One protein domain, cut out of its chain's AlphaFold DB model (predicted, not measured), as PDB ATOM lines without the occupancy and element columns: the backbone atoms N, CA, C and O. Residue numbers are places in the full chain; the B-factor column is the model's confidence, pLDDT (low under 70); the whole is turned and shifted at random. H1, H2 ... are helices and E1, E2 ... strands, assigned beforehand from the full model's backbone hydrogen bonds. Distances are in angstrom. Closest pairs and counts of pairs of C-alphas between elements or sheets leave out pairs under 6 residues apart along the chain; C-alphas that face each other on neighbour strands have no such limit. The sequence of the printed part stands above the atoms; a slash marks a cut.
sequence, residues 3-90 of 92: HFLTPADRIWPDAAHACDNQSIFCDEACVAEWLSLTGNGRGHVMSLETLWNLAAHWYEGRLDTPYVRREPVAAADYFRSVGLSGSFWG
ATOM      1  N   HIS A   3     -34.026 -29.252  54.116       98.38
ATOM      2  CA  HIS A   3     -33.528 -30.482  53.503       98.38
ATOM      3  C   HIS A   3     -33.543 -30.354  51.982       98.38
ATOM      4  O   HIS A   3     -34.544 -29.933  51.399       98.38
ATOM      5  N   PHE A   4     -32.406 -30.674  51.366       98.06
ATOM      6  CA  PHE A   4     -32.203 -30.675  49.921       98.06
ATOM      7  C   PHE A   4     -31.902 -32.108  49.482       98.06
ATOM      8  O   PHE A   4     -30.956 -32.721  49.980       98.06
ATOM      9  N   LEU A   5     -32.679 -32.644  48.538       98.12
ATOM     10  CA  LEU A   5     -32.486 -34.015  48.052       98.12
ATOM     11  C   LEU A   5     -31.362 -34.145  47.014       98.12
ATOM     12  O   LEU A   5     -30.601 -35.108  47.046       98.12
ATOM     13  N   THR A   6     -31.274 -33.192  46.085       97.69
ATOM     14  CA  THR A   6     -30.413 -33.295  44.895       97.69
ATOM     15  C   THR A   6     -29.007 -32.751  45.178       97.69
ATOM     16  O   THR A   6     -28.905 -31.578  45.542       97.69
ATOM     17  N   PRO A   7     -27.932 -33.548  44.985       96.31
ATOM     18  CA  PRO A   7     -26.551 -33.073  45.092       96.31
ATOM     19  C   PRO A   7     -26.262 -31.873  44.183       96.31
ATOM     20  O   PRO A   7     -26.842 -31.745  43.102       96.31
ATOM     21  N   ALA A   8     -25.347 -30.997  44.603       94.75
ATOM     22  CA  ALA A   8     -25.103 -29.716  43.944       94.75
ATOM     23  C   ALA A   8     -24.696 -29.855  42.461       94.75
ATOM     24  O   ALA A   8     -25.138 -29.071  41.620       94.75
ATOM     25  N   ASP A   9     -23.924 -30.888  42.111       93.31
ATOM     26  CA  ASP A   9     -23.503 -31.200  40.737       93.31
ATOM     27  C   ASP A   9     -24.649 -31.715  39.839       93.31
ATOM     28  O   ASP A   9     -24.489 -31.808  38.620       93.31
ATOM     29  N   ARG A  10     -25.817 -32.027  40.416       94.69
ATOM     30  CA  ARG A  10     -26.994 -32.577  39.723       94.69
ATOM     31  C   ARG A  10     -28.193 -31.635  39.661       94.69
ATOM     32  O   ARG A  10     -29.218 -32.023  39.112       94.69
ATOM     33  N   ILE A  11     -28.062 -30.392  40.131       93.69
ATOM     34  CA  ILE A  11     -29.164 -29.413  40.112       93.69
ATOM     35  C   ILE A  11     -29.568 -29.037  38.678       93.69
ATOM     36  O   ILE A  11     -30.748 -28.912  38.379       93.69
ATOM     37  N   TRP A  12     -28.614 -28.831  37.768       92.19
ATOM     38  CA  TRP A  12     -28.920 -28.286  36.438       92.19
ATOM     39  C   TRP A  12     -29.480 -29.243  35.392       92.19
ATOM     40  O   TRP A  12     -30.266 -28.762  34.574       92.19
ATOM     41  N   PRO A  13     -29.123 -30.540  35.375       94.31
ATOM     42  CA  PRO A  13     -29.788 -31.504  34.506       94.31
ATOM     43  C   PRO A  13     -31.315 -31.502  34.654       94.31
ATOM     44  O   PRO A  13     -32.007 -31.610  33.647       94.31
ATOM     45  N   ASP A  14     -31.826 -31.327  35.878       96.00
ATOM     46  CA  ASP A  14     -33.257 -31.185  36.159       96.00
ATOM     47  C   ASP A  14     -33.496 -30.243  37.352       96.00
ATOM     48  O   ASP A  14     -33.635 -30.649  38.509       96.00
ATOM     49  N   ALA A  15     -33.534 -28.942  37.055       94.25
ATOM     50  CA  ALA A  15     -33.731 -27.916  38.074       94.25
ATOM     51  C   ALA A  15     -35.135 -27.954  38.693       94.25
ATOM     52  O   ALA A  15     -35.291 -27.548  39.843       94.25
ATOM     53  N   ALA A  16     -36.145 -28.435  37.960       96.81
ATOM     54  CA  ALA A  16     -37.501 -28.556  38.485       96.81
ATOM     55  C   ALA A  16     -37.548 -29.646  39.560       96.81
ATOM     56  O   ALA A  16     -37.954 -29.362  40.683       96.81
ATOM     57  N   HIS A  17     -37.001 -30.833  39.273       96.81
ATOM     58  CA  HIS A  17     -36.879 -31.904  40.262       96.81
ATOM     59  C   HIS A  17     -36.084 -31.470  41.499       96.81
ATOM     60  O   HIS A  17     -36.480 -31.770  42.629       96.81
ATOM     61  N   ALA A  18     -34.975 -30.746  41.303       96.62
ATOM     62  CA  ALA A  18     -34.187 -30.227  42.413       96.62
ATOM     63  C   ALA A  18     -35.021 -29.289  43.299       96.62
ATOM     64  O   ALA A  18     -35.046 -29.485  44.510       96.62
ATOM     65  N   CYS A  19     -35.728 -28.316  42.714       95.62
ATOM     66  CA  CYS A  19     -36.586 -27.380  43.445       95.62
ATOM     67  C   CYS A  19     -37.764 -28.074  44.146       95.62
ATOM     68  O   CYS A  19     -38.037 -27.772  45.304       95.62
ATOM     69  N   ASP A  20     -38.417 -29.036  43.487       97.06
ATOM     70  CA  ASP A  20     -39.551 -29.789  44.044       97.06
ATOM     71  C   ASP A  20     -39.159 -30.615  45.283       97.06
ATOM     72  O   ASP A  20     -40.010 -30.960  46.101       97.06
ATOM     73  N   ASN A  21     -37.864 -30.908  45.449       97.56
ATOM     74  CA  ASN A  21     -37.312 -31.667  46.573       97.56
ATOM     75  C   ASN A  21     -36.381 -30.827  47.472       97.56
ATOM     76  O   ASN A  21     -35.512 -31.366  48.167       97.56
ATOM     77  N   GLN A  22     -36.549 -29.502  47.458       97.31
ATOM     78  CA  GLN A  22     -35.978 -28.581  48.442       97.31
ATOM     79  C   GLN A  22     -37.100 -28.112  49.359       97.31
ATOM     80  O   GLN A  22     -38.043 -27.455  48.927       97.31
ATOM     81  N   SER A  23     -37.039 -28.477  50.636       97.31
ATOM     82  CA  SER A  23     -38.151 -28.227  51.554       97.31
ATOM     83  C   SER A  23     -37.692 -27.874  52.960       97.31
ATOM     84  O   SER A  23     -36.595 -28.220  53.403       97.31
ATOM     85  N   ILE A  24     -38.557 -27.150  53.671       98.19
ATOM     86  CA  ILE A  24     -38.389 -26.830  55.088       98.19
ATOM     87  C   ILE A  24     -39.212 -27.825  55.902       98.19
ATOM     88  O   ILE A  24     -40.398 -28.014  55.654       98.19
ATOM     89  N   PHE A  25     -38.576 -28.422  56.903       98.25
ATOM     90  CA  PHE A  25     -39.166 -29.411  57.798       98.25
ATOM     91  C   PHE A  25     -39.148 -28.932  59.248       98.25
ATOM     92  O   PHE A  25     -38.333 -28.076  59.624       98.25
ATOM     93  N   CYS A  26     -40.036 -29.512  60.059       97.25
ATOM     94  CA  CYS A  26     -40.139 -29.211  61.482       97.25
ATOM     95  C   CYS A  26     -38.843 -29.583  62.226       97.25
ATOM     96  O   CYS A  26     -38.240 -28.740  62.889       97.25
ATOM     97  N   ASP A  27     -38.366 -30.807  62.011       97.00
ATOM     98  CA  ASP A  27     -37.169 -31.402  62.598       97.00
ATOM     99  C   ASP A  27     -36.713 -32.624  61.773       97.00
ATOM    100  O   ASP A  27     -37.211 -32.882  60.670       97.00
ATOM    101  N   GLU A  28     -35.746 -33.381  62.296       96.81
ATOM    102  CA  GLU A  28     -35.213 -34.565  61.622       96.81
ATOM    103  C   GLU A  28     -36.205 -35.728  61.521       96.81
ATOM    104  O   GLU A  28     -36.091 -36.532  60.592       96.81
ATOM    105  N   ALA A  29     -37.176 -35.824  62.434       98.00
ATOM    106  CA  ALA A  29     -38.204 -36.856  62.381       98.00
ATOM    107  C   ALA A  29     -39.160 -36.590  61.209       98.00
ATOM    108  O   ALA A  29     -39.429 -37.505  60.433       98.00
ATOM    109  N   CYS A  30     -39.555 -35.327  61.005       98.12
ATOM    110  CA  CYS A  30     -40.306 -34.896  59.822       98.12
ATOM    111  C   CYS A  30     -39.579 -35.260  58.505       98.12
ATOM    112  O   CYS A  30     -40.209 -35.704  57.545       98.12
ATOM    113  N   VAL A  31     -38.247 -35.103  58.450       98.12
ATOM    114  CA  VAL A  31     -37.451 -35.503  57.273       98.12
ATOM    115  C   VAL A  31     -37.475 -37.021  57.088       98.12
ATOM    116  O   VAL A  31     -37.690 -37.502  55.978       98.12
ATOM    117  N   ALA A  32     -37.263 -37.791  58.159       98.19
ATOM    118  CA  ALA A  32     -37.247 -39.252  58.095       98.19
ATOM    119  C   ALA A  32     -38.594 -39.834  57.631       98.19
ATOM    120  O   ALA A  32     -38.613 -40.745  56.802       98.19
ATOM    121  N   GLU A  33     -39.711 -39.284  58.112       98.38
ATOM    122  CA  GLU A  33     -41.056 -39.675  57.684       98.38
ATOM    123  C   GLU A  33     -41.274 -39.400  56.192       98.38
ATOM    124  O   GLU A  33     -41.676 -40.296  55.448       98.38
ATOM    125  N   TRP A  34     -40.936 -38.195  55.726       97.94
ATOM    126  CA  TRP A  34     -41.059 -37.841  54.311       97.94
ATOM    127  C   TRP A  34     -40.201 -38.735  53.405       97.94
ATOM    128  O   TRP A  34     -40.678 -39.203  52.369       97.94
ATOM    129  N   LEU A  35     -38.962 -39.038  53.809       97.94
ATOM    130  CA  LEU A  35     -38.089 -39.963  53.077       97.94
ATOM    131  C   LEU A  35     -38.699 -41.369  53.006       97.94
ATOM    132  O   LEU A  35     -38.686 -41.987  51.943       97.94
ATOM    133  N   SER A  36     -39.294 -41.851  54.102       98.12
ATOM    134  CA  SER A  36     -39.979 -43.147  54.127       98.12
ATOM    135  C   SER A  36     -41.203 -43.184  53.209       98.12
ATOM    136  O   SER A  36     -41.436 -44.198  52.557       98.12
ATOM    137  N   LEU A  37     -41.995 -42.109  53.164       98.00
ATOM    138  CA  LEU A  37     -43.205 -42.027  52.337       98.00
ATOM    139  C   LEU A  37     -42.890 -41.911  50.843       98.00
ATOM    140  O   LEU A  37     -43.638 -42.420  50.012       98.00
ATOM    141  N   THR A  38     -41.791 -41.239  50.501       96.62
ATOM    142  CA  THR A  38     -41.393 -40.984  49.108       96.62
ATOM    143  C   THR A  38     -40.426 -42.024  48.546       96.62
ATOM    144  O   THR A  38     -40.246 -42.091  47.333       96.62
ATOM    145  N   GLY A  39     -39.808 -42.847  49.400       97.56
ATOM    146  CA  GLY A  39     -38.792 -43.823  48.999       97.56
ATOM    147  C   GLY A  39     -37.439 -43.199  48.642       97.56
ATOM    148  O   GLY A  39     -36.601 -43.853  48.024       97.56
ATOM    149  N   ASN A  40     -37.221 -41.937  49.016       96.81
ATOM    150  CA  ASN A  40     -36.009 -41.193  48.701       96.81
ATOM    151  C   ASN A  40     -34.859 -41.505  49.671       96.81
ATOM    152  O   ASN A  40     -35.056 -41.758  50.861       96.81
ATOM    153  N   GLY A  41     -33.627 -41.420  49.166       95.81
ATOM    154  CA  GLY A  41     -32.425 -41.439  50.000       95.81
ATOM    155  C   GLY A  41     -32.248 -40.129  50.772       95.81
ATOM    156  O   GLY A  41     -32.679 -39.064  50.328       95.81
ATOM    157  N   ARG A  42     -31.583 -40.178  51.933       95.69
ATOM    158  CA  ARG A  42     -31.316 -38.964  52.715       95.69
ATOM    159  C   ARG A  42     -30.342 -38.049  51.964       95.69
ATOM    160  O   ARG A  42     -29.172 -38.375  51.819       95.69
ATOM    161  N   GLY A  43     -30.850 -36.900  51.520       96.75
ATOM    162  CA  GLY A  43     -30.043 -35.770  51.044       96.75
ATOM    163  C   GLY A  43     -29.342 -34.990  52.169       96.75
ATOM    164  O   GLY A  43     -29.044 -35.530  53.235       96.75
ATOM    165  N   HIS A  44     -29.100 -33.700  51.955       97.69
ATOM    166  CA  HIS A  44     -28.423 -32.836  52.923       97.69
ATOM    167  C   HIS A  44     -29.416 -32.076  53.801       97.69
ATOM    168  O   HIS A  44     -30.427 -31.571  53.317       97.69
ATOM    169  N   VAL A  45     -29.102 -31.964  55.091       97.62
ATOM    170  CA  VAL A  45     -29.867 -31.176  56.062       97.62
ATOM    171  C   VAL A  45     -29.039 -30.000  56.559       97.62
ATOM    172  O   VAL A  45     -27.854 -30.155  56.837       97.62
ATOM    173  N   MET A  46     -29.662 -28.832  56.703       97.50
ATOM    174  CA  MET A  46     -28.995 -27.631  57.210       97.50
ATOM    175  C   MET A  46     -29.921 -26.766  58.074       97.50
ATOM    176  O   MET A  46     -31.151 -26.909  58.070       97.50
ATOM    177  N   SER A  47     -29.317 -25.838  58.817       96.94
ATOM    178  CA  SER A  47     -30.053 -24.818  59.565       96.94
ATOM    179  C   SER A  47     -30.740 -23.820  58.618       96.94
ATOM    180  O   SER A  47     -30.337 -23.655  57.466       96.94
ATOM    181  N   LEU A  48     -31.775 -23.124  59.102       97.25
ATOM    182  CA  LEU A  48     -32.401 -22.050  58.318       97.25
ATOM    183  C   LEU A  48     -31.467 -20.844  58.134       97.25
ATOM    184  O   LEU A  48     -31.579 -20.147  57.134       97.25
ATOM    185  N   GLU A  49     -30.529 -20.629  59.058       97.12
ATOM    186  CA  GLU A  49     -29.491 -19.600  58.939       97.12
ATOM    187  C   GLU A  49     -28.531 -19.911  57.782       97.12
ATOM    188  O   GLU A  49     -28.295 -19.066  56.924       97.12
ATOM    189  N   THR A  50     -28.046 -21.153  57.694       97.56
ATOM    190  CA  THR A  50     -27.219 -21.625  56.573       97.56
ATOM    191  C   THR A  50     -27.969 -21.500  55.246       97.56
ATOM    192  O   THR A  50     -27.411 -20.993  54.273       97.56
ATOM    193  N   LEU A  51     -29.250 -21.898  55.209       97.88
ATOM    194  CA  LEU A  51     -30.094 -21.740  54.021       97.88
ATOM    195  C   LEU A  51     -30.224 -20.265  53.618       97.88
ATOM    196  O   LEU A  51     -30.118 -19.942  52.438       97.88
ATOM    197  N   TRP A  52     -30.450 -19.373  54.582       97.06
ATOM    198  CA  TRP A  52     -30.554 -17.940  54.325       97.06
ATOM    199  C   TRP A  52     -29.259 -17.375  53.731       97.06
ATOM    200  O   TRP A  52     -29.304 -16.704  52.701       97.06
ATOM    201  N   ASN A  53     -28.106 -17.705  54.317       96.75
ATOM    202  CA  ASN A  53     -26.799 -17.256  53.831       96.75
ATOM    203  C   ASN A  53     -26.512 -17.753  52.403       96.75
ATOM    204  O   ASN A  53     -25.975 -17.007  51.579       96.75
ATOM    205  N   LEU A  54     -26.917 -18.990  52.089       96.44
ATOM    206  CA  LEU A  54     -26.869 -19.541  50.734       96.44
ATOM    207  C   LEU A  54     -27.816 -18.799  49.774       96.44
ATOM    208  O   LEU A  54     -27.438 -18.475  48.654       96.44
ATOM    209  N   ALA A  55     -29.058 -18.536  50.175       95.56
ATOM    210  CA  ALA A  55     -30.043 -17.915  49.293       95.56
ATOM    211  C   ALA A  55     -29.717 -16.442  48.989       95.56
ATOM    212  O   ALA A  55     -29.940 -15.984  47.867       95.56
ATOM    213  N   ALA A  56     -29.160 -15.717  49.963       95.25
ATOM    214  CA  ALA A  56     -28.933 -14.274  49.895       95.25
ATOM    215  C   ALA A  56     -28.034 -13.834  48.724       95.25
ATOM    216  O   ALA A  56     -28.279 -12.782  48.135       95.25
ATOM    217  N   HIS A  57     -27.031 -14.639  48.356       93.12
ATOM    218  CA  HIS A  57     -26.044 -14.288  47.320       93.12
ATOM    219  C   HIS A  57     -25.977 -15.299  46.163       93.12
ATOM    220  O   HIS A  57     -25.116 -15.204  45.280       93.12
ATOM    221  N   TRP A  58     -26.906 -16.262  46.110       92.62
ATOM    222  CA  TRP A  58     -26.948 -17.245  45.025       92.62
ATOM    223  C   TRP A  58     -27.155 -16.590  43.652       92.62
ATOM    224  O   TRP A  58     -26.477 -16.946  42.688       92.62
ATOM    225  N   TYR A  59     -28.048 -15.595  43.588       92.25
ATOM    226  CA  TYR A  59     -28.395 -14.834  42.381       92.25
ATOM    227  C   TYR A  59     -27.682 -13.479  42.282       92.25
ATOM    228  O   TYR A  59     -28.163 -12.564  41.612       92.25
ATOM    229  N   GLU A  60     -26.549 -13.322  42.959       92.62
ATOM    230  CA  GLU A  60     -25.736 -12.116  42.830       92.62
ATOM    231  C   GLU A  60     -25.365 -11.852  41.358       92.62
ATOM    232  O   GLU A  60     -25.124 -12.779  40.582       92.62
ATOM    233  N   GLY A  61     -25.412 -10.582  40.951       92.56
ATOM    234  CA  GLY A  61     -25.197 -10.165  39.564       92.56
ATOM    235  C   GLY A  61     -26.358 -10.443  38.600       92.56
ATOM    236  O   GLY A  61     -26.241 -10.160  37.411       92.56
ATOM    237  N   ARG A  62     -27.511 -10.965  39.061       92.56
ATOM    238  CA  ARG A  62     -28.665 -11.274  38.183       92.56
ATOM    239  C   ARG A  62     -29.245 -10.071  37.440       92.56
ATOM    240  O   ARG A  62     -29.880 -10.263  36.404       92.56
ATOM    241  N   LEU A  63     -29.051  -8.866  37.970       94.19
ATOM    242  CA  LEU A  63     -29.494  -7.618  37.346       94.19
ATOM    243  C   LEU A  63     -28.418  -6.982  36.446       94.19
ATOM    244  O   LEU A  63     -28.730  -6.039  35.722       94.19
ATOM    245  N   ASP A  64     -27.189  -7.503  36.459       93.88
ATOM    246  CA  ASP A  64     -26.089  -7.009  35.633       93.88
ATOM    247  C   ASP A  64     -26.132  -7.620  34.225       93.88
ATOM    248  O   ASP A  64     -26.755  -8.656  33.975       93.88
ATOM    249  N   THR A  65     -25.461  -6.974  33.267       90.81
ATOM    250  CA  THR A  65     -25.333  -7.474  31.891       90.81
ATOM    251  C   THR A  65     -23.857  -7.553  31.481       90.81
ATOM    252  O   THR A  65     -23.191  -6.517  31.466       90.81
ATOM    253  N   PRO A  66     -23.347  -8.741  31.096       90.38
ATOM    254  CA  PRO A  66     -24.049 -10.027  31.050       90.38
ATOM    255  C   PRO A  66     -24.221 -10.655  32.443       90.38
ATOM    256  O   PRO A  66     -23.298 -10.639  33.252       90.38
ATOM    257  N   TYR A  67     -25.371 -11.287  32.690       91.81
ATOM    258  CA  TYR A  67     -25.528 -12.161  33.853       91.81
ATOM    259  C   TYR A  67     -24.837 -13.501  33.601       91.81
ATOM    260  O   TYR A  67     -25.135 -14.193  32.622       91.81
ATOM    261  N   VAL A  68     -23.968 -13.901  34.526       89.81
ATOM    262  CA  VAL A  68     -23.372 -15.237  34.555       89.81
ATOM    263  C   VAL A  68     -24.014 -16.016  35.692       89.81
ATOM    264  O   VAL A  68     -23.843 -15.690  36.865       89.81
ATOM    265  N   ARG A  69     -24.766 -17.062  35.344       89.44
ATOM    266  CA  ARG A  69     -25.340 -17.965  36.340       89.44
ATOM    267  C   ARG A  69     -24.222 -18.658  37.110       89.44
ATOM    268  O   ARG A  69     -23.291 -19.189  36.512       89.44
ATOM    269  N   ARG A  70     -24.359 -18.709  38.435       90.44
ATOM    270  CA  ARG A  70     -23.460 -19.474  39.295       90.44
ATOM    271  C   ARG A  70     -23.526 -20.962  38.942       90.44
ATOM    272  O   ARG A  70     -24.598 -21.564  38.958       90.44
ATOM    273  N   GLU A  71     -22.375 -21.552  38.638       91.06
ATOM    274  CA  GLU A  71     -22.247 -22.990  38.399       91.06
ATOM    275  C   GLU A  71     -21.869 -23.702  39.709       91.06
ATOM    276  O   GLU A  71     -20.819 -23.382  40.262       91.06
ATOM    277  N   PRO A  72     -22.677 -24.655  40.221       84.12
ATOM    278  CA  PRO A  72     -22.442 -25.334  41.495       84.12
ATOM    279  C   PRO A  72     -21.043 -25.935  41.627       84.12
ATOM    280  O   PRO A  72     -20.403 -25.765  42.658       84.12
ATOM    281  N   VAL A  73     -20.525 -26.551  40.560       79.50
ATOM    282  CA  VAL A  73     -19.172 -27.136  40.534       79.50
ATOM    283  C   VAL A  73     -18.084 -26.072  40.729       79.50
ATOM    284  O   VAL A  73     -17.044 -26.346  41.318       79.50
ATOM    285  N   ALA A  74     -18.327 -24.841  40.272       85.00
ATOM    286  CA  ALA A  74     -17.413 -23.711  40.429       85.00
ATOM    287  C   ALA A  74     -17.698 -22.876  41.694       85.00
ATOM    288  O   ALA A  74     -16.950 -21.953  42.003       85.00
ATOM    289  N   ALA A  75     -18.770 -23.176  42.434       91.88
ATOM    290  CA  ALA A  75     -19.229 -22.394  43.582       91.88
ATOM    291  C   ALA A  75     -18.652 -22.870  44.925       91.88
ATOM    292  O   ALA A  75     -19.137 -22.443  45.972       91.88
ATOM    293  N   ALA A  76     -17.626 -23.723  44.914       92.75
ATOM    294  CA  ALA A  76     -17.076 -24.352  46.113       92.75
ATOM    295  C   ALA A  76     -16.689 -23.340  47.208       92.75
ATOM    296  O   ALA A  76     -17.085 -23.492  48.363       92.75
ATOM    297  N   ASP A  77     -15.978 -22.268  46.854       94.25
ATOM    298  CA  ASP A  77     -15.567 -21.247  47.829       94.25
ATOM    299  C   ASP A  77     -16.761 -20.508  48.434       94.25
ATOM    300  O   ASP A  77     -16.779 -20.227  49.631       94.25
ATOM    301  N   TYR A  78     -17.797 -20.269  47.630       95.50
ATOM    302  CA  TYR A  78     -19.039 -19.677  48.109       95.50
ATOM    303  C   TYR A  78     -19.798 -20.623  49.049       95.50
ATOM    304  O   TYR A  78     -20.272 -20.205  50.104       95.50
ATOM    305  N   PHE A  79     -19.874 -21.913  48.718       96.19
ATOM    306  CA  PHE A  79     -20.488 -22.905  49.597       96.19
ATOM    307  C   PHE A  79     -19.765 -22.993  50.946       96.19
ATOM    308  O   PHE A  79     -20.421 -22.956  51.988       96.19
ATOM    309  N   ARG A  80     -18.425 -22.997  50.950       95.44
ATOM    310  CA  ARG A  80     -17.642 -22.928  52.194       95.44
ATOM    311  C   ARG A  80     -17.934 -21.648  52.973       95.44
ATOM    312  O   ARG A  80     -18.125 -21.714  54.185       95.44
ATOM    313  N   SER A  81     -18.010 -20.494  52.301       95.62
ATOM    314  CA  SER A  81     -18.226 -19.208  52.979       95.62
ATOM    315  C   SER A  81     -19.584 -19.104  53.673       95.62
ATOM    316  O   SER A  81     -19.711 -18.354  54.635       95.62
ATOM    317  N   VAL A  82     -20.595 -19.849  53.211       96.56
ATOM    318  CA  VAL A  82     -21.931 -19.887  53.836       96.56
ATOM    319  C   VAL A  82     -22.116 -21.057  54.812       96.56
ATOM    320  O   VAL A  82     -23.210 -21.243  55.341       96.56
ATOM    321  N   GLY A  83     -21.053 -21.821  55.092       94.81
ATOM    322  CA  GLY A  83     -21.040 -22.887  56.099       94.81
ATOM    323  C   GLY A  83     -21.444 -24.274  55.591       94.81
ATOM    324  O   GLY A  83     -21.758 -25.148  56.398       94.81
ATOM    325  N   LEU A  84     -21.452 -24.498  54.275       96.75
ATOM    326  CA  LEU A  84     -21.729 -25.810  53.686       96.75
ATOM    327  C   LEU A  84     -20.454 -26.654  53.625       96.75
ATOM    328  O   LEU A  84     -19.340 -26.138  53.530       96.75
ATOM    329  N   SER A  85     -20.621 -27.973  53.694       94.69
ATOM    330  CA  SER A  85     -19.518 -28.936  53.702       94.69
ATOM    331  C   SER A  85     -19.954 -30.306  53.185       94.69
ATOM    332  O   SER A  85     -21.148 -30.619  53.138       94.69
ATOM    333  N   GLY A  86     -18.969 -31.129  52.826       94.44
ATOM    334  CA  GLY A  86     -19.159 -32.503  52.385       94.44
ATOM    335  C   GLY A  86     -19.447 -32.644  50.892       94.44
ATOM    336  O   GLY A  86     -19.803 -31.694  50.185       94.44
ATOM    337  N   SER A  87     -19.345 -33.887  50.429       95.00
ATOM    338  CA  SER A  87     -19.448 -34.267  49.018       95.00
ATOM    339  C   SER A  87     -20.782 -33.907  48.358       95.00
ATOM    340  O   SER A  87     -20.818 -33.693  47.150       95.00
ATOM    341  N   PHE A  88     -21.867 -33.737  49.129       96.12
ATOM    342  CA  PHE A  88     -23.150 -33.237  48.609       96.12
ATOM    343  C   PHE A  88     -23.006 -31.884  47.889       96.12
ATOM    344  O   PHE A  88     -23.715 -31.619  46.920       96.12
ATOM    345  N   TRP A  89     -22.071 -31.046  48.345       95.75
ATOM    346  CA  TRP A  89     -21.771 -29.725  47.788       95.75
ATOM    347  C   TRP A  89     -20.528 -29.712  46.890       95.75
ATOM    348  O   TRP A  89     -20.097 -28.641  46.471       95.75
ATOM    349  N   GLY A  90     -19.928 -30.875  46.611       93.19
ATOM    350  CA  GLY A  90     -18.633 -30.963  45.930       93.19
ATOM    351  C   GLY A  90     -17.469 -30.419  46.768       93.19
ATOM    352  O   GLY A  90     -16.499 -29.909  46.211       93.19
TER     353      GLY A  90
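AT A GLANCE: This is residues 3 to 90 of the 92 residues of the protein "Alkylmercury lyase" of Microbacterium sp. RU33B (UniProt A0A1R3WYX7). Short, separate helices are strung along an elongated body of loops: H2 makes one end, the loop of residues 59 to 75 reaches the other, and H1 lies across from H3 and H4, with E1 and E2 nearest the middle. The printed part has 88 residues, in the order H1, E1, H2, E2, H3, H4; it is mostly helix, with under half in named elements. It is compact, with a radius of gyration of the C-alphas of 13.9 A, spanning 44 by 26 by 23 A.

HOW THE PARTS SIT: H1, residues 15 to 20, and E1, residues 22 to 24, meet only through their link. H2, residues 28 to 38, is apart from H1. E2, residues 44 to 46, is apart from E1; each pairs with no named strand. H3, residues 48 to 58, and H4, residues 76 to 81, are close but not clearly touching; their closest C-alphas, of Leu 54 and Phe 79, are 7.3 A apart. They run opposite ways at a steep tilt of 52 degrees. Every O i to N i+4 pair is within hydrogen-bond range in H1, H2 and H4, and 6 of 7 in H3.

IN THESE COORDINATES: H1 begins at C-alpha 15 (-33.731, -27.916, 38.074). H2 measures 15.4 A and H3 15.2 A. H4 ends at C-alpha 81 (-18.226, -19.208, 52.979).

THE WHOLE: The farthest C-alphas, of Ser 36 and Thr 65, are 44.5 A apart. The printed part has no cut; the link H3 to H4 is long. No printed residue is under 70.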